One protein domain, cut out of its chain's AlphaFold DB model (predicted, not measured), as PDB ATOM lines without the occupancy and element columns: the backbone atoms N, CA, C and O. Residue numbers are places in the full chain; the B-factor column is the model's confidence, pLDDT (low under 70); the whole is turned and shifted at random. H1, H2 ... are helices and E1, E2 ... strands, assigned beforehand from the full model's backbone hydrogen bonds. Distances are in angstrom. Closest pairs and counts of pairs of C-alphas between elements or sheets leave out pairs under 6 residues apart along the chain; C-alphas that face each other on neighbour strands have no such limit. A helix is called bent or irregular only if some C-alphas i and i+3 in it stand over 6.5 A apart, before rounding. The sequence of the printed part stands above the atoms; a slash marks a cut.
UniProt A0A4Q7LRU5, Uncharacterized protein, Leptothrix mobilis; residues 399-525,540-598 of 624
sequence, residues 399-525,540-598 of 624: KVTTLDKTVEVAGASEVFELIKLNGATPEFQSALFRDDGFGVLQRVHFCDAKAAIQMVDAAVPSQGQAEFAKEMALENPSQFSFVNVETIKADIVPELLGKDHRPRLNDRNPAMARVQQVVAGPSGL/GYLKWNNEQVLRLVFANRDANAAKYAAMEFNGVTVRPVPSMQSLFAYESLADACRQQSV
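Overview. This is residues 399 to 525 and 540 to 598 of the 624 residues of an uncharacterized protein of Leptothrix mobilis (UniProt A0A4Q7LRU5). A small, twisted sheet of four strands, E2 E1 E4 E3, makes one end with H1 over one of its faces, and short crossed helices, H3 to H8, cluster round H4 toward the other end. H10 packs between the sheet and H3 and H4, and the longest helix, H11, packs on H10 with residues 581 to 589. The printed part has 186 residues with eleven named helices and four named strands, in the order E1 E2, H1 to H10, E3 E4, H11; the sheet is antiparallel throughout and the class is mixed, helices and strands. The whole is compact, with a radius of gyration of the C-alphas of 16.3 A and spans of 48 by 42 by 28 A.

Arrangement. The inner strands E1, residues 399 to 401, and E4, residues 572 to 576, are antiparallel at 162 degrees, with N 399 and O 575 2.8 A apart. Edge strand E2, residues 406 to 409, forms a hairpin with E1, N 400 and O 407 being 2.8 A apart. Edge strand E3, residues 567 to 569, forms a hairpin with E4, N 572 and O 569 being 2.8 A apart. H1, residues 412 to 421, and H2, residues 425 to 432, make two layers with the sheet, helices on one face of it. H1 runs along the strands at a height over the sheet of 8.8 A. H10, residues 546 to 555, is on the same face as H1, over none of the strands. H11, residues 580 to 597, touches H10 with residues 581 to 589 alone, the closest C-alphas being those of Phe 554 and Tyr 586, 6.4 A. H3, residues 440 to 445, touches H10, closest at the C-alphas of Val 444 and Ala 555, 5.1 A. The hub H4, residues 449 to 459, touches five helices, among them H6, residues 482 to 488, closest at the C-alphas of Asp 457 and Phe 482, 5.4 A, and H9, residues 540 to 543, closest at those of Ala 459 and Gly 540, 3.9 A. H7, residues 492 to 498, touches H3, closest at the C-alphas of Gln 442 and Leu 497, 5.1 A. H5, residues 462 to 471, and H8, residues 510 to 520, touch at a shallow tilt of 24 degrees, opposite ways, closest at the C-alphas of Phe 468 and Ala 511, 5.5 A. Each O i to N i+4 pair is within hydrogen-bond range in H1 to H5, H7, H8, H10 and H11; H6 has 0 of 3, but 3 of 4 O i to N i+3 pairs, and H9 is too short for an i+4 pair.

Along the chain. E1 begins at C-alpha 399 (-2.913, -35.477, -8.408). H4, 15.6 A long, begins at C-alpha 449 (13.367, -19.847, 5.051). H11, 25.7 A long, ends at C-alpha 597 (9.969, -24.805, 17.483). H6 is irregular: C-alphas 483 and 486 are 7.3 A apart.

Size, cuts and confidence. The two C-alphas farthest apart, those of Asp 404 and Glu 475, are 51.5 A apart. Residues 526 to 539 are not printed, and C-alphas 525 and 540 are 17.9 A apart across this cut, between H8 and H9. The links H7 to H8 and H10 to E3 are long. The mean pLDDT of the printed part is 85.9; residue 508, residues 522 to 525, residues 557 to 563 and residues 597 to 598 are under 70.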
ATOM      1  N   LYS A 399      -1.531 -35.182  -8.066       95.00
ATOM      2  CA  LYS A 399      -2.913 -35.477  -8.408       95.00
ATOM      3  C   LYS A 399      -3.684 -34.167  -8.316       95.00
ATOM      4  O   LYS A 399      -3.807 -33.591  -7.236       95.00
ATOM      5  N   VAL A 400      -4.170 -33.688  -9.452       95.38
ATOM      6  CA  VAL A 400      -4.934 -32.447  -9.569       95.38
ATOM      7  C   VAL A 400      -6.396 -32.803  -9.795       95.38
ATOM      8  O   VAL A 400      -6.757 -33.400 -10.807       95.38
ATOM      9  N   THR A 401      -7.229 -32.475  -8.818       94.44
ATOM     10  CA  THR A 401      -8.684 -32.644  -8.866       94.44
ATOM     11  C   THR A 401      -9.306 -31.312  -9.249       94.44
ATOM     12  O   THR A 401      -9.019 -30.310  -8.604       94.44
ATOM     13  N   THR A 402     -10.126 -31.287 -10.289       93.56
ATOM     14  CA  THR A 402     -10.961 -30.146 -10.677       93.56
ATOM     15  C   THR A 402     -12.431 -30.508 -10.453       93.56
ATOM     16  O   THR A 402     -12.733 -31.628 -10.037       93.56
ATOM     17  N   LEU A 403     -13.357 -29.590 -10.749       89.00
ATOM     18  CA  LEU A 403     -14.797 -29.863 -10.649       89.00
ATOM     19  C   LEU A 403     -15.238 -31.059 -11.513       89.00
ATOM     20  O   LEU A 403     -16.113 -31.820 -11.103       89.00
ATOM     21  N   ASP A 404     -14.605 -31.249 -12.675       89.94
ATOM     22  CA  ASP A 404     -15.038 -32.238 -13.668       89.94
ATOM     23  C   ASP A 404     -14.248 -33.549 -13.614       89.94
ATOM     24  O   ASP A 404     -14.751 -34.601 -14.012       89.94
ATOM     25  N   LYS A 405     -12.974 -33.503 -13.202       93.62
ATOM     26  CA  LYS A 405     -12.083 -34.664 -13.306       93.62
ATOM     27  C   LYS A 405     -10.901 -34.608 -12.357       93.62
ATOM     28  O   LYS A 405     -10.484 -33.556 -11.891       93.62
ATOM     29  N   THR A 406     -10.288 -35.768 -12.174       93.62
ATOM     30  CA  THR A 406      -8.997 -35.896 -11.505       93.62
ATOM     31  C   THR A 406      -7.937 -36.359 -12.493       93.62
ATOM     32  O   THR A 406      -8.145 -37.335 -13.212       93.62
ATOM     33  N   VAL A 407      -6.807 -35.655 -12.543       94.50
ATOM     34  CA  VAL A 407      -5.682 -35.941 -13.441       94.50
ATOM     35  C   VAL A 407      -4.409 -36.065 -12.617       94.50
ATOM     36  O   VAL A 407      -4.125 -35.223 -11.772       94.50
ATOM     37  N   GLU A 408      -3.625 -37.108 -12.866       94.19
ATOM     38  CA  GLU A 408      -2.272 -37.199 -12.322       94.19
ATOM     39  C   GLU A 408      -1.271 -36.620 -13.321       94.19
ATOM     40  O   GLU A 408      -1.287 -36.993 -14.495       94.19
ATOM     41  N   VAL A 409      -0.398 -35.742 -12.841       93.81
ATOM     42  CA  VAL A 409       0.552 -34.968 -13.643       93.81
ATOM     43  C   VAL A 409       1.986 -35.167 -13.156       93.81
ATOM     44  O   VAL A 409       2.240 -35.464 -11.979       93.81
ATOM     45  N   ALA A 410       2.932 -35.033 -14.080       88.06
ATOM     46  CA  ALA A 410       4.359 -35.234 -13.851       88.06
ATOM     47  C   ALA A 410       5.024 -33.994 -13.248       88.06
ATOM     48  O   ALA A 410       5.902 -34.094 -12.394       88.06
ATOM     49  N   GLY A 411       4.619 -32.811 -13.701       88.75
ATOM     50  CA  GLY A 411       5.383 -31.589 -13.477       88.75
ATOM     51  C   GLY A 411       4.611 -30.483 -12.772       88.75
ATOM     52  O   GLY A 411       3.398 -30.357 -12.916       88.75
ATOM     53  N   ALA A 412       5.348 -29.612 -12.089       90.94
ATOM     54  CA  ALA A 412       4.864 -28.325 -11.602       90.94
ATOM     55  C   ALA A 412       4.258 -27.468 -12.729       90.94
ATOM     56  O   ALA A 412       3.222 -26.839 -12.531       90.94
ATOM     57  N   SER A 413       4.843 -27.498 -13.931       90.88
ATOM     58  CA  SER A 413       4.305 -26.801 -15.106       90.88
ATOM     59  C   SER A 413       2.880 -27.253 -15.447       90.88
ATOM     60  O   SER A 413       1.999 -26.418 -15.634       90.88
ATOM     61  N   GLU A 414       2.624 -28.563 -15.459       93.62
ATOM     62  CA  GLU A 414       1.295 -29.138 -15.709       93.62
ATOM     63  C   GLU A 414       0.302 -28.793 -14.587       93.62
ATOM     64  O   GLU A 414      -0.871 -28.541 -14.861       93.62
ATOM     65  N   VAL A 415       0.766 -28.716 -13.332       94.19
ATOM     66  CA  VAL A 415      -0.048 -28.222 -12.208       94.19
ATOM     67  C   VAL A 415      -0.487 -26.777 -12.456       94.19
ATOM     68  O   VAL A 415      -1.674 -26.474 -12.331       94.19
ATOM     69  N   PHE A 416       0.434 -25.887 -12.833       94.38
ATOM     70  CA  PHE A 416       0.102 -24.484 -13.092       94.38
ATOM     71  C   PHE A 416      -0.789 -24.301 -14.321       94.38
ATOM     72  O   PHE A 416      -1.705 -23.478 -14.282       94.38
ATOM     73  N   GLU A 417      -0.589 -25.091 -15.377       93.44
ATOM     74  CA  GLU A 417      -1.495 -25.095 -16.529       93.44
ATOM     75  C   GLU A 417      -2.905 -25.539 -16.130       93.44
ATOM     76  O   GLU A 417      -3.879 -24.906 -16.526       93.44
ATOM     77  N   LEU A 418      -3.053 -26.554 -15.273       94.25
ATOM     78  CA  LEU A 418      -4.372 -26.948 -14.771       94.25
ATOM     79  C   LEU A 418      -5.004 -25.874 -13.873       94.25
ATOM     80  O   LEU A 418      -6.199 -25.614 -14.012       94.25
ATOM     81  N   ILE A 419      -4.236 -25.198 -13.012       93.25
ATOM     82  CA  ILE A 419      -4.728 -24.045 -12.228       93.25
ATOM     83  C   ILE A 419      -5.249 -22.945 -13.166       93.25
ATOM     84  O   ILE A 419      -6.338 -22.406 -12.954       93.25
ATOM     85  N   LYS A 420      -4.506 -22.645 -14.234       92.69
ATOM     86  CA  LYS A 420      -4.866 -21.633 -15.231       92.69
ATOM     87  C   LYS A 420      -6.106 -22.011 -16.034       92.69
ATOM     88  O   LYS A 420      -7.027 -21.206 -16.136       92.69
ATOM     89  N   LEU A 421      -6.154 -23.233 -16.566       92.19
ATOM     90  CA  LEU A 421      -7.270 -23.733 -17.374       92.19
ATOM     91  C   LEU A 421      -8.600 -23.748 -16.611       92.19
ATOM     92  O   LEU A 421      -9.651 -23.614 -17.228       92.19
ATOM     93  N   ASN A 422      -8.557 -23.877 -15.283       92.75
ATOM     94  CA  ASN A 422      -9.744 -23.886 -14.426       92.75
ATOM     95  C   ASN A 422     -10.032 -22.518 -13.778       92.75
ATOM     96  O   ASN A 422     -10.849 -22.428 -12.869       92.75
ATOM     97  N   GLY A 423      -9.361 -21.442 -14.210       89.50
ATOM     98  CA  GLY A 423      -9.613 -20.091 -13.697       89.50
ATOM     99  C   GLY A 423      -9.227 -19.886 -12.226       89.50
ATOM    100  O   GLY A 423      -9.694 -18.940 -11.598       89.50
ATOM    101  N   ALA A 424      -8.377 -20.749 -11.665       90.38
ATOM    102  CA  ALA A 424      -7.912 -20.672 -10.279       90.38
ATOM    103  C   ALA A 424      -6.656 -19.791 -10.106       90.38
ATOM    104  O   ALA A 424      -6.203 -19.564  -8.984       90.38
ATOM    105  N   THR A 425      -6.090 -19.262 -11.200       90.44
ATOM    106  CA  THR A 425      -4.893 -18.403 -11.163       90.44
ATOM    107  C   THR A 425      -5.027 -17.190 -10.234       90.44
ATOM    108  O   THR A 425      -4.120 -17.009  -9.424       90.44
ATOM    109  N   PRO A 426      -6.107 -16.381 -10.268       88.94
ATOM    110  CA  PRO A 426      -6.200 -15.195  -9.412       88.94
ATOM    111  C   PRO A 426      -6.172 -15.532  -7.918       88.94
ATOM    112  O   PRO A 426      -5.526 -14.832  -7.138       88.94
ATOM    113  N   GLU A 427      -6.825 -16.625  -7.518       88.38
ATOM    114  CA  GLU A 427      -6.840 -17.080  -6.127       88.38
ATOM    115  C   GLU A 427      -5.479 -17.643  -5.712       88.38
ATOM    116  O   GLU A 427      -4.963 -17.262  -4.665       88.38
ATOM    117  N   PHE A 428      -4.837 -18.449  -6.568       90.69
ATOM    118  CA  PHE A 428      -3.474 -18.927  -6.322       90.69
ATOM    119  C   PHE A 428      -2.493 -17.762  -6.130       90.69
ATOM    120  O   PHE A 428      -1.774 -17.705  -5.135       90.69
ATOM    121  N   GLN A 429      -2.497 -16.796  -7.051       90.81
ATOM    122  CA  GLN A 429      -1.648 -15.607  -6.982       90.81
ATOM    123  C   GLN A 429      -1.932 -14.776  -5.729       90.81
ATOM    124  O   GLN A 429      -1.003 -14.263  -5.104       90.81
ATOM    125  N   SER A 430      -3.201 -14.641  -5.344       87.69
ATOM    126  CA  SER A 430      -3.596 -13.947  -4.113       87.69
ATOM    127  C   SER A 430      -3.201 -14.723  -2.856       87.69
ATOM    128  O   SER A 430      -2.938 -14.116  -1.830       87.69
ATOM    129  N   ALA A 431      -3.091 -16.050  -2.918       89.94
ATOM    130  CA  ALA A 431      -2.659 -16.856  -1.784       89.94
ATOM    131  C   ALA A 431      -1.146 -16.765  -1.524       89.94
ATOM    132  O   ALA A 431      -0.722 -16.938  -0.381       89.94
ATOM    133  N   LEU A 432      -0.321 -16.483  -2.544       91.88
ATOM    134  CA  LEU A 432       1.141 -16.398  -2.392       91.88
ATOM    135  C   LEU A 432       1.569 -15.321  -1.383       91.88
ATOM    136  O   LEU A 432       2.420 -15.599  -0.533       91.88
ATOM    137  N   PHE A 433       0.939 -14.144  -1.447       91.38
ATOM    138  CA  PHE A 433       1.162 -12.988  -0.571       91.38
ATOM    139  C   PHE A 433      -0.180 -12.469  -0.065       91.38
ATOM    140  O   PHE A 433      -1.084 -12.259  -0.868       91.38
ATOM    141  N   ARG A 434      -0.313 -12.244   1.244       88.31
ATOM    142  CA  ARG A 434      -1.566 -11.798   1.866       88.31
ATOM    143  C   ARG A 434      -1.307 -10.661   2.845       88.31
ATOM    144  O   ARG A 434      -0.288 -10.653   3.529       88.31
ATOM    145  N   ASP A 435      -2.248  -9.724   2.910       82.81
ATOM    146  CA  ASP A 435      -2.250  -8.631   3.891       82.81
ATOM    147  C   ASP A 435      -2.973  -9.016   5.194       82.81
ATOM    148  O   ASP A 435      -2.639  -8.516   6.266       82.81
ATOM    149  N   ASP A 436      -3.954  -9.916   5.109       78.38
ATOM    150  CA  ASP A 436      -4.837 -10.335   6.205       78.38
ATOM    151  C   ASP A 436      -4.336 -11.576   6.966       78.38
ATOM    152  O   ASP A 436      -5.009 -12.091   7.859       78.38
ATOM    153  N   GLY A 437      -3.147 -12.070   6.625       77.75
ATOM    154  CA  GLY A 437      -2.564 -13.256   7.231       77.75
ATOM    155  C   GLY A 437      -1.291 -13.703   6.528       77.75
ATOM    156  O   GLY A 437      -0.719 -13.000   5.702       77.75
ATOM    157  N   PHE A 438      -0.837 -14.910   6.852       82.56
ATOM    158  CA  PHE A 438       0.367 -15.467   6.245       82.56
ATOM    159  C   PHE A 438       0.063 -16.038   4.856       82.56
ATOM    160  O   PHE A 438      -0.619 -17.061   4.737       82.56
ATOM    161  N   GLY A 439       0.605 -15.397   3.817       88.06
ATOM    162  CA  GLY A 439       0.640 -15.957   2.464       88.06
ATOM    163  C   GLY A 439       1.396 -17.290   2.418       88.06
ATOM    164  O   GLY A 439       2.200 -17.597   3.303       88.06
ATOM    165  N   VAL A 440       1.150 -18.109   1.395       89.31
ATOM    166  CA  VAL A 440       1.724 -19.464   1.303       89.31
ATOM    167  C   VAL A 440       3.258 -19.425   1.301       89.31
ATOM    168  O   VAL A 440       3.878 -20.253   1.967       89.31
ATOM    169  N   LEU A 441       3.887 -18.426   0.666       92.31
ATOM    170  CA  LEU A 441       5.350 -18.272   0.697       92.31
ATOM    171  C   LEU A 441       5.882 -17.965   2.105       92.31
ATOM    172  O   LEU A 441       6.865 -18.567   2.535       92.31
ATOM    173  N   GLN A 442       5.201 -17.102   2.864       92.19
ATOM    174  CA  GLN A 442       5.546 -16.839   4.265       92.19
ATOM    175  C   GLN A 442       5.401 -18.097   5.132       92.19
ATOM    176  O   GLN A 442       6.164 -18.312   6.073       92.19
ATOM    177  N   ARG A 443       4.435 -18.965   4.816       89.25
ATOM    178  CA  ARG A 443       4.262 -20.233   5.533       89.25
ATOM    179  C   ARG A 443       5.380 -21.226   5.239       89.25
ATOM    180  O   ARG A 443       5.801 -21.912   6.167       89.25
ATOM    181  N   VAL A 444       5.879 -21.279   3.999       91.44
ATOM    182  CA  VAL A 444       7.108 -22.027   3.684       91.44
ATOM    183  C   VAL A 444       8.256 -21.464   4.518       91.44
ATOM    184  O   VAL A 444       8.934 -22.226   5.198       91.44
ATOM    185  N   HIS A 445       8.402 -20.136   4.566       91.75
ATOM    186  CA  HIS A 445       9.476 -19.464   5.300       91.75
ATOM    187  C   HIS A 445       9.506 -19.807   6.805       91.75
ATOM    188  O   HIS A 445      10.577 -20.007   7.373       91.75
ATOM    189  N   PHE A 446       8.346 -19.966   7.455       88.62
ATOM    190  CA  PHE A 446       8.251 -20.393   8.866       88.62
ATOM    191  C   PHE A 446       8.719 -21.814   9.173       88.62
ATOM    192  O   PHE A 446       8.678 -22.239  10.323       88.62
ATOM    193  N   CYS A 447       9.081 -22.594   8.172       87.75
ATOM    194  CA  CYS A 447       9.705 -23.888   8.396       87.75
ATOM    195  C   CYS A 447      11.039 -23.970   7.670       87.75
ATOM    196  O   CYS A 447      12.000 -24.490   8.221       87.75
ATOM    197  N   ASP A 448      11.106 -23.413   6.467       89.44
ATOM    198  CA  ASP A 448      12.239 -23.480   5.562       89.44
ATOM    199  C   ASP A 448      12.421 -22.123   4.858       89.44
ATOM    200  O   ASP A 448      11.965 -21.898   3.732       89.44
ATOM    201  N   ALA A 449      13.062 -21.184   5.563       89.88
ATOM    202  CA  ALA A 449      13.367 -19.847   5.051       89.88
ATOM    203  C   ALA A 449      14.161 -19.916   3.739       89.88
ATOM    204  O   ALA A 449      13.802 -19.251   2.763       89.88
ATOM    205  N   LYS A 450      15.163 -20.806   3.673       88.00
ATOM    206  CA  LYS A 450      15.986 -21.025   2.477       88.00
ATOM    207  C   LYS A 450      15.125 -21.416   1.274       88.00
ATOM    208  O   LYS A 450      15.283 -20.810   0.216       88.00
ATOM    209  N   ALA A 451      14.197 -22.366   1.422       89.19
ATOM    210  CA  ALA A 451      13.316 -22.762   0.322       89.19
ATOM    211  C   ALA A 451      12.413 -21.611  -0.146       89.19
ATOM    212  O   ALA A 451      12.325 -21.364  -1.348       89.19
ATOM    213  N   ALA A 452      11.784 -20.868   0.771       92.69
ATOM    214  CA  ALA A 452      10.929 -19.733   0.405       92.69
ATOM    215  C   ALA A 452      11.704 -18.647  -0.361       92.69
ATOM    216  O   ALA A 452      11.229 -18.125  -1.370       92.69
ATOM    217  N   ILE A 453      12.928 -18.350   0.073       91.38
ATOM    218  CA  ILE A 453      13.810 -17.383  -0.581       91.38
ATOM    219  C   ILE A 453      14.255 -17.884  -1.960       91.38
ATOM    220  O   ILE A 453      14.223 -17.125  -2.925       91.38
ATOM    221  N   GLN A 454      14.613 -19.164  -2.090       88.44
ATOM    222  CA  GLN A 454      14.945 -19.771  -3.383       88.44
ATOM    223  C   GLN A 454      13.766 -19.736  -4.363       88.44
ATOM    224  O   GLN A 454      13.972 -19.622  -5.568       88.44
ATOM    225  N   MET A 455      12.528 -19.816  -3.871       92.19
ATOM    226  CA  MET A 455      11.336 -19.643  -4.704       92.19
ATOM    227  C   MET A 455      11.211 -18.211  -5.231       92.19
ATOM    228  O   MET A 455      10.925 -18.027  -6.414       92.19
ATOM    229  N   VAL A 456      11.469 -17.199  -4.398       93.38
ATOM    230  CA  VAL A 456      11.526 -15.796  -4.848       93.38
ATOM    231  C   VAL A 456      12.641 -15.617  -5.879       93.38
ATOM    232  O   VAL A 456      12.399 -15.088  -6.960       93.38
ATOM    233  N   ASP A 457      13.839 -16.115  -5.579       90.00
ATOM    234  CA  ASP A 457      15.014 -15.998  -6.445       90.00
ATOM    235  C   ASP A 457      14.787 -16.637  -7.824       90.00
ATOM    236  O   ASP A 457      15.027 -16.002  -8.846       90.00
ATOM    237  N   ALA A 458      14.217 -17.847  -7.865       86.94
ATOM    238  CA  ALA A 458      13.888 -18.542  -9.111       86.94
ATOM    239  C   ALA A 458      12.816 -17.815  -9.943       86.94
ATOM    240  O   ALA A 458      12.813 -17.895 -11.175       86.94
ATOM    241  N   ALA A 459      11.891 -17.115  -9.283       90.62
ATOM    242  CA  ALA A 459      10.823 -16.381  -9.945       90.62
ATOM    243  C   ALA A 459      11.305 -15.033 -10.517       90.62
ATOM    244  O   ALA A 459      10.886 -14.655 -11.616       90.62
ATOM    245  N   VAL A 460      12.209 -14.332  -9.824       89.69
ATOM    246  CA  VAL A 460      12.692 -12.998 -10.214       89.69
ATOM    247  C   VAL A 460      13.913 -13.105 -11.140       89.69
ATOM    248  O   VAL A 460      14.941 -13.635 -10.729       89.69
ATOM    249  N   PRO A 461      13.869 -12.579 -12.381       85.50
ATOM    250  CA  PRO A 461      15.038 -12.543 -13.263       85.50
ATOM    251  C   PRO A 461      16.214 -11.776 -12.643       85.50
ATOM    252  O   PRO A 461      16.001 -10.808 -11.917       85.50
ATOM    253  N   SER A 462      17.450 -12.124 -13.010       81.25
ATOM    254  CA  SER A 462      18.670 -11.474 -12.495       81.25
ATOM    255  C   SER A 462      18.675  -9.947 -12.644       81.25
ATOM    256  O   SER A 462      19.151  -9.244 -11.756       81.25
ATOM    257  N   GLN A 463      18.092  -9.411 -13.721       84.38
ATOM    258  CA  GLN A 463      17.916  -7.966 -13.880       84.38
ATOM    259  C   GLN A 463      17.007  -7.375 -12.790       84.38
ATOM    260  O   GLN A 463      17.374  -6.381 -12.170       84.38
ATOM    261  N   GLY A 464      15.863  -8.005 -12.508       87.75
ATOM    262  CA  GLY A 464      14.952  -7.571 -11.445       87.75
ATOM    263  C   GLY A 464      15.568  -7.712 -10.051       87.75
ATOM    264  O   GLY A 464      15.350  -6.860  -9.194       87.75
ATOM    265  N   GLN A 465      16.399  -8.737  -9.834       88.50
ATOM    266  CA  GLN A 465      17.193  -8.890  -8.609       88.50
ATOM    267  C   GLN A 465      18.176  -7.713  -8.443       88.50
ATOM    268  O   GLN A 465      18.248  -7.108  -7.374       88.50
ATOM    269  N   ALA A 466      18.883  -7.333  -9.511       86.12
ATOM    270  CA  ALA A 466      19.819  -6.213  -9.488       86.12
ATOM    271  C   ALA A 466      19.132  -4.850  -9.311       86.12
ATOM    272  O   ALA A 466      19.644  -3.983  -8.600       86.12
ATOM    273  N   GLU A 467      17.965  -4.653  -9.926       88.00
ATOM    274  CA  GLU A 467      17.139  -3.457  -9.733       88.00
ATOM    275  C   GLU A 467      16.652  -3.354  -8.285       88.00
ATOM    276  O   GLU A 467      16.850  -2.315  -7.655       88.00
ATOM    277  N   PHE A 468      16.132  -4.448  -7.720       92.31
ATOM    278  CA  PHE A 468      15.748  -4.515  -6.312       92.31
ATOM    279  C   PHE A 468      16.915  -4.147  -5.387       92.31
ATOM    280  O   PHE A 468      16.777  -3.294  -4.512       92.31
ATOM    281  N   ALA A 469      18.093  -4.735  -5.609       91.38
ATOM    282  CA  ALA A 469      19.281  -4.453  -4.813       91.38
ATOM    283  C   ALA A 469      19.711  -2.985  -4.891       91.38
ATOM    284  O   ALA A 469      20.053  -2.385  -3.874       91.38
ATOM    285  N   LYS A 470      19.655  -2.386  -6.086       91.00
ATOM    286  CA  LYS A 470      19.966  -0.968  -6.295       91.00
ATOM    287  C   LYS A 470      18.991  -0.063  -5.539       91.00
ATOM    288  O   LYS A 470      19.421   0.902  -4.914       91.00
ATOM    289  N   GLU A 471      17.699  -0.366  -5.590       90.00
ATOM    290  CA  GLU A 471      16.649   0.415  -4.924       90.00
ATOM    291  C   GLU A 471      16.702   0.291  -3.403       90.00
ATOM    292  O   GLU A 471      16.461   1.264  -2.692       90.00
ATOM    293  N   MET A 472      17.094  -0.882  -2.909       90.00
ATOM    294  CA  MET A 472      17.320  -1.145  -1.491       90.00
ATOM    295  C   MET A 472      18.708  -0.692  -1.003       90.00
ATOM    296  O   MET A 472      19.042  -0.919   0.160       90.00
ATOM    297  N   ALA A 473      19.507  -0.050  -1.868       90.56
ATOM    298  CA  ALA A 473      20.870   0.408  -1.594       90.56
ATOM    299  C   ALA A 473      21.801  -0.697  -1.045       90.56
ATOM    300  O   ALA A 473      22.617  -0.452  -0.157       90.56
ATOM    301  N   LEU A 474      21.672  -1.916  -1.576       88.38
ATOM    302  CA  LEU A 474      22.519  -3.059  -1.233       88.38
ATOM    303  C   LEU A 474      23.839  -3.030  -2.018       88.38
ATOM    304  O   LEU A 474      23.921  -2.509  -3.134       88.38
ATOM    305  N   GLU A 475      24.886  -3.611  -1.435       85.19
ATOM    306  CA  GLU A 475      26.199  -3.711  -2.074       85.19
ATOM    307  C   GLU A 475      26.172  -4.643  -3.298       85.19
ATOM    308  O   GLU A 475      25.474  -5.654  -3.314       85.19
ATOM    309  N   ASN A 476      26.968  -4.311  -4.322       81.31
ATOM    310  CA  ASN A 476      27.116  -5.072  -5.572       81.31
ATOM    311  C   ASN A 476      25.787  -5.514  -6.231       81.31
ATOM    312  O   ASN A 476      25.580  -6.712  -6.433       81.31
ATOM    313  N   PRO A 477      24.908  -4.578  -6.654       83.25
ATOM    314  CA  PRO A 477      23.584  -4.916  -7.182       83.25
ATOM    315  C   PRO A 477      23.591  -5.949  -8.316       83.25
ATOM    316  O   PRO A 477      22.735  -6.820  -8.365       83.25
ATOM    317  N   SER A 478      24.588  -5.913  -9.203       77.12
ATOM    318  CA  SER A 478      24.701  -6.848 -10.335       77.12
ATOM    319  C   SER A 478      24.973  -8.307  -9.946       77.12
ATOM    320  O   SER A 478      24.866  -9.181 -10.803       77.12
ATOM    321  N   GLN A 479      25.345  -8.570  -8.692       74.06
ATOM    322  CA  GLN A 479      25.609  -9.905  -8.143       74.06
ATOM    323  C   GLN A 479      24.598 -10.294  -7.058       74.06
ATOM    324  O   GLN A 479      24.762 -11.319  -6.393       74.06
ATOM    325  N   PHE A 480      23.570  -9.470  -6.844       84.12
ATOM    326  CA  PHE A 480      22.568  -9.737  -5.831       84.12
ATOM    327  C   PHE A 480      21.735 -10.969  -6.187       84.12
ATOM    328  O   PHE A 480      21.355 -11.168  -7.336       84.12
ATOM    329  N   SER A 481      21.428 -11.755  -5.161       84.38
ATOM    330  CA  SER A 481      20.464 -12.848  -5.184       84.38
ATOM    331  C   SER A 481      19.734 -12.838  -3.849       84.38
ATOM    332  O   SER A 481      20.351 -12.606  -2.802       84.38
ATOM    333  N   PHE A 482      18.436 -13.132  -3.871       87.75
ATOM    334  CA  PHE A 482      17.636 -13.201  -2.654       87.75
ATOM    335  C   PHE A 482      18.174 -14.268  -1.701       87.75
ATOM    336  O   PHE A 482      18.139 -14.059  -0.497       87.75
ATOM    337  N   VAL A 483      18.775 -15.353  -2.203       83.94
ATOM    338  CA  VAL A 483      19.387 -16.409  -1.367       83.94
ATOM    339  C   VAL A 483      20.486 -15.868  -0.449       83.94
ATOM    340  O   VAL A 483      20.687 -16.389   0.644       83.94
ATOM    341  N   ASN A 484      21.161 -14.790  -0.853       78.94
ATOM    342  CA  ASN A 484      22.226 -14.176  -0.064       78.94
ATOM    343  C   ASN A 484      21.718 -13.039   0.832       78.94
ATOM    344  O   ASN A 484      22.478 -12.526   1.654       78.94
ATOM    345  N   VAL A 485      20.455 -12.621   0.697       81.75
ATOM    346  CA  VAL A 485      19.972 -11.391   1.334       81.75
ATOM    347  C   VAL A 485      19.986 -11.474   2.854       81.75
ATOM    348  O   VAL A 485      20.288 -10.477   3.489       81.75
ATOM    349  N   GLU A 486      19.758 -12.645   3.455       76.06
ATOM    350  CA  GLU A 486      19.774 -12.796   4.918       76.06
ATOM    351  C   GLU A 486      21.149 -12.486   5.523       76.06
ATOM    352  O   GLU A 486      21.235 -11.979   6.639       76.06
ATOM    353  N   THR A 487      22.224 -12.730   4.765       76.31
ATOM    354  CA  THR A 487      23.595 -12.402   5.183       76.31
ATOM    355  C   THR A 487      23.911 -10.911   5.075       76.31
ATOM    356  O   THR A 487      24.791 -10.419   5.777       76.31
ATOM    357  N   ILE A 488      23.182 -10.190   4.216       76.81
ATOM    358  CA  ILE A 488      23.375  -8.761   3.950       76.81
ATOM    359  C   ILE A 488      22.450  -7.929   4.851       76.81
ATOM    360  O   ILE A 488      22.881  -6.960   5.473       76.81
ATOM    361  N   LYS A 489      21.165  -8.298   4.908       83.56
ATOM    362  CA  LYS A 489      20.107  -7.588   5.627       83.56
ATOM    363  C   LYS A 489      18.920  -8.516   5.949       83.56
ATOM    364  O   LYS A 489      18.059  -8.778   5.110       83.56
ATOM    365  N   ALA A 490      18.869  -9.007   7.187       83.12
ATOM    366  CA  ALA A 490      17.922 -10.043   7.619       83.12
ATOM    367  C   ALA A 490      16.438  -9.608   7.687       83.12
ATOM    368  O   ALA A 490      15.555 -10.458   7.733       83.12
ATOM    369  N   ASP A 491      16.139  -8.307   7.694       87.50
ATOM    370  CA  ASP A 491      14.772  -7.762   7.773       87.50
ATOM    371  C   ASP A 491      14.020  -7.791   6.429       87.50
ATOM    372  O   ASP A 491      12.788  -7.809   6.416       87.50
ATOM    373  N   ILE A 492      14.743  -7.862   5.305       89.88
ATOM    374  CA  ILE A 492      14.164  -7.800   3.956       89.88
ATOM    375  C   ILE A 492      13.208  -8.961   3.685       89.88
ATOM    376  O   ILE A 492      12.132  -8.741   3.138       89.88
ATOM    377  N   VAL A 493      13.577 -10.193   4.041       89.25
ATOM    378  CA  VAL A 493      12.778 -11.379   3.685       89.25
ATOM    379  C   VAL A 493      11.475 -11.446   4.477       89.25
ATOM    380  O   VAL A 493      10.427 -11.587   3.842       89.25
ATOM    381  N   PRO A 494      11.475 -11.289   5.816       88.81
ATOM    382  CA  PRO A 494      10.229 -11.223   6.572       88.81
ATOM    383  C   PRO A 494       9.303 -10.097   6.097       88.81
ATOM    384  O   PRO A 494       8.088 -10.281   6.070       88.81
ATOM    385  N   GLU A 495       9.851  -8.943   5.693       91.06
ATOM    386  CA  GLU A 495       9.051  -7.844   5.143       91.06
ATOM    387  C   GLU A 495       8.491  -8.172   3.752       91.06
ATOM    388  O   GLU A 495       7.311  -7.923   3.498       91.06
ATOM    389  N   LEU A 496       9.313  -8.743   2.865       92.06
ATOM    390  CA  LEU A 496       8.933  -9.114   1.502       92.06
ATOM    391  C   LEU A 496       7.866 -10.208   1.480       92.06
ATOM    392  O   LEU A 496       6.983 -10.178   0.632       92.06
ATOM    393  N   LEU A 497       7.961 -11.202   2.359       92.81
ATOM    394  CA  LEU A 497       7.058 -12.351   2.355       92.81
ATOM    395  C   LEU A 497       5.838 -12.143   3.265       92.81
ATOM    396  O   LEU A 497       4.773 -12.702   3.002       92.81
ATOM    397  N   GLY A 498       5.969 -11.329   4.316       89.94
ATOM    398  CA  GLY A 498       4.976 -11.214   5.383       89.94
ATOM    399  C   GLY A 498       3.771 -10.314   5.103       89.94
ATOM    400  O   GLY A 498       2.865 -10.287   5.934       89.94
ATOM    401  N   LYS A 499       3.752  -9.557   3.998       89.44
ATOM    402  CA  LYS A 499       2.658  -8.638   3.617       89.44
ATOM    403  C   LYS A 499       2.424  -8.655   2.111       89.44
ATOM    404  O   LYS A 499       3.335  -9.005   1.364       89.44
ATOM    405  N   ASP A 500       1.253  -8.217   1.656       91.12
ATOM    406  CA  ASP A 500       1.011  -7.971   0.235       91.12
ATOM    407  C   ASP A 500       1.354  -6.512  -0.114       91.12
ATOM    408  O   ASP A 500       0.640  -5.561   0.204       91.12
ATOM    409  N   HIS A 501       2.498  -6.322  -0.760       90.56
ATOM    410  CA  HIS A 501       2.976  -5.032  -1.250       90.56
ATOM    411  C   HIS A 501       2.485  -4.725  -2.669       90.56
ATOM    412  O   HIS A 501       2.652  -3.595  -3.122       90.56
ATOM    413  N   ARG A 502       1.856  -5.666  -3.389       88.75
ATOM    414  CA  ARG A 502       1.416  -5.448  -4.784       88.75
ATOM    415  C   ARG A 502       0.455  -4.263  -4.961       88.75
ATOM    416  O   ARG A 502       0.616  -3.562  -5.963       88.75
ATOM    417  N   PRO A 503      -0.479  -3.964  -4.029       85.31
ATOM    418  CA  PRO A 503      -1.330  -2.773  -4.117       85.31
ATOM    419  C   PRO A 503      -0.589  -1.449  -3.853       85.31
ATOM    420  O   PRO A 503      -1.140  -0.378  -4.086       85.31
ATOM    421  N   ARG A 504       0.651  -1.503  -3.349       80.81
ATOM    422  CA  ARG A 504       1.388  -0.379  -2.747       80.81
ATOM    423  C   ARG A 504       2.520   0.153  -3.629       80.81
ATOM    424  O   ARG A 504       3.534   0.630  -3.131       80.81
ATOM    425  N   LEU A 505       2.353   0.117  -4.952       72.56
ATOM    426  CA  LEU A 505       3.361   0.623  -5.902       72.56
ATOM    427  C   LEU A 505       3.756   2.095  -5.673       72.56
ATOM    428  O   LEU A 505       4.859   2.484  -6.042       72.56
ATOM    429  N   ASN A 506       2.875   2.896  -5.065       73.12
ATOM    430  CA  ASN A 506       3.115   4.310  -4.766       73.12
ATOM    431  C   ASN A 506       3.657   4.562  -3.344       73.12
ATOM    432  O   ASN A 506       3.866   5.719  -2.972       73.12
ATOM    433  N   ASP A 507       3.867   3.517  -2.540       75.88
ATOM    434  CA  ASP A 507       4.359   3.658  -1.168       75.88
ATOM    435  C   ASP A 507       5.884   3.828  -1.117       75.88
ATOM    436  O   ASP A 507       6.593   3.780  -2.120       75.88
ATOM    437  N   ARG A 508       6.418   4.012   0.098       66.50
ATOM    438  CA  ARG A 508       7.852   4.233   0.358       66.50
ATOM    439  C   ARG A 508       8.776   3.108  -0.122       66.50
ATOM    440  O   ARG A 508       9.976   3.348  -0.202       66.50
ATOM    441  N   ASN A 509       8.260   1.909  -0.401       71.19
ATOM    442  CA  ASN A 509       9.067   0.760  -0.815       71.19
ATOM    443  C   ASN A 509       8.515   0.087  -2.091       71.19
ATOM    444  O   ASN A 509       7.991  -1.030  -2.037       71.19
ATOM    445  N   PRO A 510       8.631   0.747  -3.256       86.75
ATOM    446  CA  PRO A 510       8.110   0.217  -4.516       86.75
ATOM    447  C   PRO A 510       8.897  -1.010  -5.020       86.75
ATOM    448  O   PRO A 510       8.398  -1.759  -5.861       86.75
ATOM    449  N   ALA A 511      10.102  -1.251  -4.485       90.94
ATOM    450  CA  ALA A 511      10.943  -2.398  -4.819       90.94
ATOM    451  C   ALA A 511      10.276  -3.729  -4.430       90.94
ATOM    452  O   ALA A 511      10.205  -4.653  -5.240       90.94
ATOM    453  N   MET A 512       9.716  -3.806  -3.217       92.00
ATOM    454  CA  MET A 512       9.013  -5.000  -2.729       92.00
ATOM    455  C   MET A 512       7.769  -5.305  -3.570       92.00
ATOM    456  O   MET A 512       7.545  -6.450  -3.960       92.00
ATOM    457  N   ALA A 513       6.991  -4.269  -3.901       90.44
ATOM    458  CA  ALA A 513       5.803  -4.389  -4.740       90.44
ATOM    459  C   ALA A 513       6.143  -4.966  -6.124       90.44
ATOM    460  O   ALA A 513       5.486  -5.905  -6.574       90.44
ATOM    461  N   ARG A 514       7.208  -4.466  -6.769       90.12
ATOM    462  CA  ARG A 514       7.695  -4.986  -8.058       90.12
ATOM    463  C   ARG A 514       8.112  -6.447  -7.975       90.12
ATOM    464  O   ARG A 514       7.703  -7.237  -8.819       90.12
ATOM    465  N   VAL A 515       8.879  -6.825  -6.952       92.06
ATOM    466  CA  VAL A 515       9.285  -8.225  -6.753       92.06
ATOM    467  C   VAL A 515       8.062  -9.128  -6.637       92.06
ATOM    468  O   VAL A 515       7.976 -10.136  -7.334       92.06
ATOM    469  N   GLN A 516       7.075  -8.755  -5.824       92.75
ATOM    470  CA  GLN A 516       5.859  -9.552  -5.678       92.75
ATOM    471  C   GLN A 516       5.011  -9.600  -6.952       92.75
ATOM    472  O   GLN A 516       4.415 -10.638  -7.234       92.75
ATOM    473  N   GLN A 517       4.974  -8.527  -7.745       89.88
ATOM    474  CA  GLN A 517       4.311  -8.521  -9.052       89.88
ATOM    475  C   GLN A 517       5.024  -9.422 -10.061       89.88
ATOM    476  O   GLN A 517       4.358 -10.136 -10.801       89.88
ATOM    477  N   VAL A 518       6.356  -9.472 -10.053       89.69
ATOM    478  CA  VAL A 518       7.112 -10.421 -10.883       89.69
ATOM    479  C   VAL A 518       6.843 -11.858 -10.436       89.69
ATOM    480  O   VAL A 518       6.613 -12.729 -11.271       89.69
ATOM    481  N   VAL A 519       6.833 -12.123  -9.126       90.12
ATOM    482  CA  VAL A 519       6.612 -13.473  -8.583       90.12
ATOM    483  C   VAL A 519       5.186 -13.956  -8.846       90.12
ATOM    484  O   VAL A 519       5.001 -15.042  -9.393       90.12
ATOM    485  N   ALA A 520       4.186 -13.167  -8.451       86.62
ATOM    486  CA  ALA A 520       2.785 -13.570  -8.406       86.62
ATOM    487  C   ALA A 520       1.915 -12.951  -9.508       86.62
ATOM    488  O   ALA A 520       0.771 -13.354  -9.640       86.62
ATOM    489  N   GLY A 521       2.402 -12.017 -10.320       80.94
ATOM    490  CA  GLY A 521       1.566 -11.217 -11.221       80.94
ATOM    491  C   GLY A 521       0.828 -10.070 -10.502       80.94
ATOM    492  O   GLY A 521       0.890  -9.955  -9.271       80.94
ATOM    493  N   PRO A 522       0.127  -9.200 -11.253       67.44
ATOM    494  CA  PRO A 522      -0.638  -8.091 -10.683       67.44
ATOM    495  C   PRO A 522      -1.787  -8.596  -9.796       67.44
ATOM    496  O   PRO A 522      -2.511  -9.523 -10.159       67.44
ATOM    497  N   SER A 523      -1.980  -7.976  -8.629       52.88
ATOM    498  CA  SER A 523      -3.075  -8.301  -7.707       52.88
ATOM    499  C   SER A 523      -4.409  -7.748  -8.219       52.88
ATOM    500  O   SER A 523      -4.571  -6.532  -8.305       52.88
ATOM    501  N   GLY A 524      -5.381  -8.617  -8.509       49.66
ATOM    502  CA  GLY A 524      -6.809  -8.264  -8.478       49.66
ATOM    503  C   GLY A 524      -7.325  -7.218  -9.477       49.66
ATOM    504  O   GLY A 524      -8.467  -6.789  -9.338       49.66
ATOM    505  N   LEU A 525      -6.555  -6.817 -10.490       42.62
ATOM    506  CA  LEU A 525      -7.080  -6.016 -11.597       42.62
ATOM    507  C   LEU A 525      -7.422  -6.948 -12.765       42.62
ATOM    508  O   LEU A 525      -6.537  -7.672 -13.231       42.62
ATOM    509  N   GLY A 540       6.496 -15.246 -12.491       82.88
ATOM    510  CA  GLY A 540       7.740 -15.957 -12.219       82.88
ATOM    511  C   GLY A 540       7.548 -17.314 -11.542       82.88
ATOM    512  O   GLY A 540       8.377 -18.201 -11.744       82.88
ATOM    513  N   TYR A 541       6.436 -17.520 -10.820       86.81
ATOM    514  CA  TYR A 541       6.098 -18.817 -10.223       86.81
ATOM    515  C   TYR A 541       6.027 -19.968 -11.237       86.81
ATOM    516  O   TYR A 541       6.211 -21.119 -10.857       86.81
ATOM    517  N   LEU A 542       5.803 -19.692 -12.529       87.75
ATOM    518  CA  LEU A 542       5.789 -20.718 -13.579       87.75
ATOM    519  C   LEU A 542       7.150 -21.410 -13.759       87.75
ATOM    520  O   LEU A 542       7.220 -22.480 -14.358       87.75
ATOM    521  N   LYS A 543       8.228 -20.814 -13.237       86.81
ATOM    522  CA  LYS A 543       9.577 -21.397 -13.214       86.81
ATOM    523  C   LYS A 543       9.794 -22.343 -12.036       86.81
ATOM    524  O   LYS A 543      10.861 -22.948 -11.944       86.81
ATOM    525  N   TRP A 544       8.832 -22.448 -11.117       88.62
ATOM    526  CA  TRP A 544       8.983 -23.314  -9.962       88.62
ATOM    527  C   TRP A 544       8.944 -24.788 -10.350       88.62
ATOM    528  O   TRP A 544       8.144 -25.216 -11.178       88.62
ATOM    529  N   ASN A 545       9.821 -25.570  -9.728       85.88
ATOM    530  CA  ASN A 545       9.947 -27.003  -9.963       85.88
ATOM    531  C   ASN A 545       9.034 -27.828  -9.034       85.88
ATOM    532  O   ASN A 545       8.338 -27.302  -8.161       85.88
ATOM    533  N   ASN A 546       9.058 -29.154  -9.205       88.69
ATOM    534  CA  ASN A 546       8.247 -30.083  -8.413       88.69
ATOM    535  C   ASN A 546       8.489 -29.945  -6.905       88.69
ATOM    536  O   ASN A 546       7.535 -29.974  -6.134       88.69
ATOM    537  N   GLU A 547       9.740 -29.782  -6.469       87.69
ATOM    538  CA  GLU A 547      10.040 -29.636  -5.045       87.69
ATOM    539  C   GLU A 547       9.410 -28.362  -4.480       87.69
ATOM    540  O   GLU A 547       8.760 -28.418  -3.442       87.69
ATOM    541  N   GLN A 548       9.516 -27.237  -5.182       90.62
ATOM    542  CA  GLN A 548       8.934 -25.967  -4.747       90.62
ATOM    543  C   GLN A 548       7.402 -26.043  -4.646       90.62
ATOM    544  O   GLN A 548       6.834 -25.605  -3.648       90.62
ATOM    545  N   VAL A 549       6.725 -26.679  -5.609       92.94
ATOM    546  CA  VAL A 549       5.269 -26.908  -5.520       92.94
ATOM    547  C   VAL A 549       4.913 -27.850  -4.368       92.94
ATOM    548  O   VAL A 549       3.969 -27.578  -3.630       92.94
ATOM    549  N   LEU A 550       5.688 -28.917  -4.143       92.50
ATOM    550  CA  LEU A 550       5.507 -29.799  -2.985       92.50
ATOM    551  C   LEU A 550       5.636 -29.025  -1.665       92.50
ATOM    552  O   LEU A 550       4.800 -29.193  -0.778       92.50
ATOM    553  N   ARG A 551       6.631 -28.134  -1.542       91.62
ATOM    554  CA  ARG A 551       6.791 -27.272  -0.360       91.62
ATOM    555  C   ARG A 551       5.574 -26.381  -0.151       91.62
ATOM    556  O   ARG A 551       5.123 -26.295   0.985       91.62
ATOM    557  N   LEU A 552       5.008 -25.776  -1.200       92.19
ATOM    558  CA  LEU A 552       3.773 -24.983  -1.082       92.19
ATOM    559  C   LEU A 552       2.615 -25.826  -0.550       92.19
ATOM    560  O   LEU A 552       1.940 -25.416   0.391       92.19
ATOM    561  N   VAL A 553       2.422 -27.019  -1.117       92.44
ATOM    562  CA  VAL A 553       1.352 -27.936  -0.710       92.44
ATOM    563  C   VAL A 553       1.490 -28.329   0.762       92.44
ATOM    564  O   VAL A 553       0.517 -28.270   1.513       92.44
ATOM    565  N   PHE A 554       2.697 -28.679   1.211       90.19
ATOM    566  CA  PHE A 554       2.936 -29.077   2.600       90.19
ATOM    567  C   PHE A 554       2.976 -27.895   3.580       90.19
ATOM    568  O   PHE A 554       2.635 -28.054   4.754       90.19
ATOM    569  N   ALA A 555       3.362 -26.705   3.121       85.88
ATOM    570  CA  ALA A 555       3.401 -25.496   3.935       85.88
ATOM    571  C   ALA A 555       2.046 -24.789   4.037       85.88
ATOM    572  O   ALA A 555       1.925 -23.863   4.839       85.88
ATOM    573  N   ASN A 556       1.029 -25.201   3.271       76.25
ATOM    574  CA  ASN A 556      -0.296 -24.582   3.250       76.25
ATOM    575  C   ASN A 556      -1.060 -24.763   4.579       76.25
ATOM    576  O   ASN A 556      -1.990 -25.548   4.707       76.25
ATOM    577  N   ARG A 557      -0.628 -24.054   5.622       56.69
ATOM    578  CA  ARG A 557      -1.093 -24.139   7.012       56.69
ATOM    579  C   ARG A 557      -2.331 -23.289   7.297       56.69
ATOM    580  O   ARG A 557      -2.443 -22.723   8.389       56.69
ATOM    581  N   ASP A 558      -3.290 -23.193   6.383       52.09
ATOM    582  CA  ASP A 558      -4.651 -23.016   6.900       52.09
ATOM    583  C   ASP A 558      -4.896 -24.196   7.841       52.09
ATOM    584  O   ASP A 558      -4.450 -25.301   7.535       52.09
ATOM    585  N   ALA A 559      -5.471 -23.967   9.027       44.03
ATOM    586  CA  ALA A 559      -5.402 -24.881  10.183       44.03
ATOM    587  C   ALA A 559      -5.805 -26.354   9.903       44.03
ATOM    588  O   ALA A 559      -5.575 -27.233  10.741       44.03
ATOM    589  N   ASN A 560      -6.357 -26.625   8.719       47.91
ATOM    590  CA  ASN A 560      -6.751 -27.923   8.202       47.91
ATOM    591  C   ASN A 560      -5.934 -28.403   6.965       47.91
ATOM    592  O   ASN A 560      -5.671 -29.594   6.872       47.91
ATOM    593  N   ALA A 561      -5.461 -27.542   6.048       50.06
ATOM    594  CA  ALA A 561      -4.968 -27.950   4.715       50.06
ATOM    595  C   ALA A 561      -3.565 -28.605   4.695       50.06
ATOM    596  O   ALA A 561      -3.383 -29.644   4.060       50.06
ATOM    597  N   ALA A 562      -2.595 -28.094   5.465       58.28
ATOM    598  CA  ALA A 562      -1.255 -28.693   5.567       58.28
ATOM    599  C   ALA A 562      -1.311 -30.106   6.163       58.28
ATOM    600  O   ALA A 562      -0.512 -30.972   5.810       58.28
ATOM    601  N   LYS A 563      -2.289 -30.355   7.046       69.75
ATOM    602  CA  LYS A 563      -2.518 -31.677   7.640       69.75
ATOM    603  C   LYS A 563      -3.004 -32.699   6.607       69.75
ATOM    604  O   LYS A 563      -2.774 -33.888   6.792       69.75
ATOM    605  N   TYR A 564      -3.652 -32.240   5.535       82.69
ATOM    606  CA  TYR A 564      -4.173 -33.078   4.455       82.69
ATOM    607  C   TYR A 564      -3.248 -33.136   3.235       82.69
ATOM    608  O   TYR A 564      -3.641 -33.711   2.225       82.69
ATOM    609  N   ALA A 565      -2.047 -32.540   3.306       88.19
ATOM    610  CA  ALA A 565      -1.120 -32.453   2.179       88.19
ATOM    611  C   ALA A 565      -1.820 -31.979   0.890       88.19
ATOM    612  O   ALA A 565      -1.679 -32.593  -0.165       88.19
ATOM    613  N   ALA A 566      -2.623 -30.919   0.984       90.38
ATOM    614  CA  ALA A 566      -3.422 -30.433  -0.131       90.38
ATOM    615  C   ALA A 566      -3.365 -28.909  -0.247       90.38
ATOM    616  O   ALA A 566      -3.299 -28.171   0.739       90.38
ATOM    617  N   MET A 567      -3.433 -28.446  -1.487       90.62
ATOM    618  CA  MET A 567      -3.530 -27.041  -1.838       90.62
ATOM    619  C   MET A 567      -4.776 -26.853  -2.700       90.62
ATOM    620  O   MET A 567      -4.920 -27.536  -3.708       90.62
ATOM    621  N   GLU A 568      -5.690 -25.984  -2.281       89.44
ATOM    622  CA  GLU A 568      -7.014 -25.838  -2.890       89.44
ATOM    623  C   GLU A 568      -7.254 -24.381  -3.292       89.44
ATOM    624  O   GLU A 568      -7.062 -23.491  -2.468       89.44
ATOM    625  N   PHE A 569      -7.655 -24.160  -4.545       87.19
ATOM    626  CA  PHE A 569      -8.006 -22.853  -5.106       87.19
ATOM    627  C   PHE A 569      -9.153 -23.016  -6.100       87.19
ATOM    628  O   PHE A 569      -9.020 -23.776  -7.057       87.19
ATOM    629  N   ASN A 570     -10.260 -22.303  -5.908       86.12
ATOM    630  CA  ASN A 570     -11.396 -22.229  -6.829       86.12
ATOM    631  C   ASN A 570     -11.830 -23.589  -7.425       86.12
ATOM    632  O   ASN A 570     -11.915 -23.756  -8.643       86.12
ATOM    633  N   GLY A 571     -12.035 -24.606  -6.581       87.00
ATOM    634  CA  GLY A 571     -12.431 -25.950  -7.029       87.00
ATOM    635  C   GLY A 571     -11.314 -26.782  -7.680       87.00
ATOM    636  O   GLY A 571     -11.575 -27.894  -8.139       87.00
ATOM    637  N   VAL A 572     -10.074 -26.287  -7.699       92.75
ATOM    638  CA  VAL A 572      -8.863 -27.039  -8.049       92.75
ATOM    639  C   VAL A 572      -8.153 -27.458  -6.769       92.75
ATOM    640  O   VAL A 572      -7.700 -26.615  -6.004       92.75
ATOM    641  N   THR A 573      -8.004 -28.758  -6.544       93.06
ATOM    642  CA  THR A 573      -7.188 -29.313  -5.461       93.06
ATOM    643  C   THR A 573      -5.944 -29.989  -6.020       93.06
ATOM    644  O   THR A 573      -6.042 -30.919  -6.817       93.06
ATOM    645  N   VAL A 574      -4.770 -29.581  -5.554       94.06
ATOM    646  CA  VAL A 574      -3.477 -30.197  -5.854       94.06
ATOM    647  C   VAL A 574      -3.041 -31.025  -4.648       94.06
ATOM    648  O   VAL A 574      -2.879 -30.490  -3.550       94.06
ATOM    649  N   ARG A 575      -2.834 -32.329  -4.852       94.00
ATOM    650  CA  ARG A 575      -2.292 -33.259  -3.851       94.00
ATOM    651  C   ARG A 575      -1.019 -33.923  -4.373       94.00
ATOM    652  O   ARG A 575      -0.921 -34.165  -5.574       94.00
ATOM    653  N   PRO A 576      -0.046 -34.251  -3.517       94.69
ATOM    654  CA  PRO A 576       1.131 -34.988  -3.922       94.69
ATOM    655  C   PRO A 576       0.813 -36.478  -4.026       94.69
ATOM    656  O   PRO A 576       0.110 -37.041  -3.187       94.69
ATOM    657  N   VAL A 577       1.381 -37.126  -5.036       93.69
ATOM    658  CA  VAL A 577       1.401 -38.588  -5.137       93.69
ATOM    659  C   VAL A 577       2.555 -39.110  -4.268       93.69
ATOM    660  O   VAL A 577       3.665 -38.562  -4.355       93.69
ATOM    661  N   PRO A 578       2.346 -40.129  -3.411       93.38
ATOM    662  CA  PRO A 578       3.425 -40.737  -2.641       93.38
ATOM    663  C   PRO A 578       4.554 -41.224  -3.551       93.38
ATOM    664  O   PRO A 578       4.355 -42.004  -4.476       93.38
ATOM    665  N   SER A 579       5.748 -40.707  -3.303       91.88
ATOM    666  CA  SER A 579       6.982 -41.013  -4.018       91.88
ATOM    667  C   SER A 579       8.156 -40.660  -3.111       91.88
ATOM    668  O   SER A 579       7.992 -39.941  -2.122       91.88
ATOM    669  N   MET A 580       9.358 -41.114  -3.458       90.50
ATOM    670  CA  MET A 580      10.576 -40.699  -2.760       90.50
ATOM    671  C   MET A 580      10.697 -39.166  -2.679       90.50
ATOM    672  O   MET A 580      11.019 -38.630  -1.624       90.50
ATOM    673  N   GLN A 581      10.381 -38.441  -3.760       88.75
ATOM    674  CA  GLN A 581      10.478 -36.979  -3.779       88.75
ATOM    675  C   GLN A 581       9.440 -36.307  -2.874       88.75
ATOM    676  O   GLN A 581       9.794 -35.411  -2.109       88.75
ATOM    677  N   SER A 582       8.168 -36.716  -2.944       91.75
ATOM    678  CA  SER A 582       7.117 -36.113  -2.113       91.75
ATOM    679  C   SER A 582       7.309 -36.443  -0.637       91.75
ATOM    680  O   SER A 582       7.117 -35.569   0.209       91.75
ATOM    681  N   LEU A 583       7.759 -37.659  -0.324       92.12
ATOM    682  CA  LEU A 583       8.045 -38.067   1.043       92.12
ATOM    683  C   LEU A 583       9.273 -37.335   1.598       92.12
ATOM    684  O   LEU A 583       9.201 -36.799   2.696       92.12
ATOM    685  N   PHE A 584      10.350 -37.193   0.821       91.44
ATOM    686  CA  PHE A 584      11.495 -36.365   1.210       91.44
ATOM    687  C   PHE A 584      11.118 -34.898   1.439       91.44
ATOM    688  O   PHE A 584      11.505 -34.319   2.455       91.44
ATOM    689  N   ALA A 585      10.352 -34.289   0.529       90.06
ATOM    690  CA  ALA A 585       9.911 -32.902   0.668       90.06
ATOM    691  C   ALA A 585       9.035 -32.710   1.918       90.06
ATOM    692  O   ALA A 585       9.218 -31.739   2.650       90.06
ATOM    693  N   TYR A 586       8.141 -33.660   2.206       91.56
ATOM    694  CA  TYR A 586       7.334 -33.655   3.424       91.56
ATOM    695  C   TYR A 586       8.199 -33.769   4.688       91.56
ATOM    696  O   TYR A 586       8.111 -32.926   5.576       91.56
ATOM    697  N   GLU A 587       9.048 -34.796   4.767       90.94
ATOM    698  CA  GLU A 587       9.819 -35.122   5.972       90.94
ATOM    699  C   GLU A 587      10.874 -34.060   6.284       90.94
ATOM    700  O   GLU A 587      11.019 -33.650   7.434       90.94
ATOM    701  N   SER A 588      11.554 -33.532   5.264       89.81
ATOM    702  CA  SER A 588      12.509 -32.436   5.451       89.81
ATOM    703  C   SER A 588      11.828 -31.131   5.867       89.81
ATOM    704  O   SER A 588      12.373 -30.414   6.702       89.81
ATOM    705  N   LEU A 589      10.626 -30.825   5.354       88.38
ATOM    706  CA  LEU A 589       9.868 -29.655   5.810       88.38
ATOM    707  C   LEU A 589       9.410 -29.847   7.258       88.38
ATOM    708  O   LEU A 589       9.549 -28.939   8.071       88.38
ATOM    709  N   ALA A 590       8.880 -31.028   7.582       87.06
ATOM    710  CA  ALA A 590       8.450 -31.365   8.931       87.06
ATOM    711  C   ALA A 590       9.613 -31.265   9.926       87.06
ATOM    712  O   ALA A 590       9.429 -30.733  11.020       87.06
ATOM    713  N   ASP A 591      10.808 -31.725   9.546       86.19
ATOM    714  CA  ASP A 591      12.006 -31.594  10.368       86.19
ATOM    715  C   ASP A 591      12.425 -30.137  10.563       86.19
ATOM    716  O   ASP A 591      12.614 -29.701  11.699       86.19
ATOM    717  N   ALA A 592      12.463 -29.355   9.485       86.06
ATOM    718  CA  ALA A 592      12.796 -27.937   9.552       86.06
ATOM    719  C   ALA A 592      11.804 -27.160  10.446       86.06
ATOM    720  O   ALA A 592      12.214 -26.403  11.326       86.06
ATOM    721  N   CYS A 593      10.499 -27.453  10.343       85.56
ATOM    722  CA  CYS A 593       9.485 -26.909  11.251       85.56
ATOM    723  C   CYS A 593       9.757 -27.267  12.727       85.56
ATOM    724  O   CYS A 593       9.545 -26.436  13.611       85.56
ATOM    725  N   ARG A 594      10.182 -28.508  13.019       84.31
ATOM    726  CA  ARG A 594      10.484 -28.947  14.393       84.31
ATOM    727  C   ARG A 594      11.681 -28.192  14.953       84.31
ATOM    728  O   ARG A 594      11.612 -27.734  16.091       84.31
ATOM    729  N   GLN A 595      12.733 -28.016  14.157       82.62
ATOM    730  CA  GLN A 595      13.944 -27.306  14.572       82.62
ATOM    731  C   GLN A 595      13.664 -25.840  14.937       82.62
ATOM    732  O   GLN A 595      14.225 -25.350  15.910       82.62
ATOM    733  N   GLN A 596      12.737 -25.167  14.242       75.62
ATOM    734  CA  GLN A 596      12.331 -23.797  14.590       75.62
ATOM    735  C   GLN A 596      11.511 -23.702  15.890       75.62
ATOM    736  O   GLN A 596      11.498 -22.660  16.537       75.62
ATOM    737  N   SER A 597      10.818 -24.777  16.280       64.31
ATOM    738  CA  SER A 597       9.969 -24.805  17.483       64.31
ATOM    739  C   SER A 597      10.719 -25.107  18.782       64.31
ATOM    740  O   SER A 597      10.144 -24.965  19.862       64.31
ATOM    741  N   VAL A 598      11.989 -25.519  18.706       54.19
ATOM    742  CA  VAL A 598      12.826 -25.701  19.894       54.19
ATOM    743  C   VAL A 598      13.312 -24.316  20.322       54.19
ATOM    744  O   VAL A 598      14.100 -23.716  19.587       54.19
TER     745      VAL A 598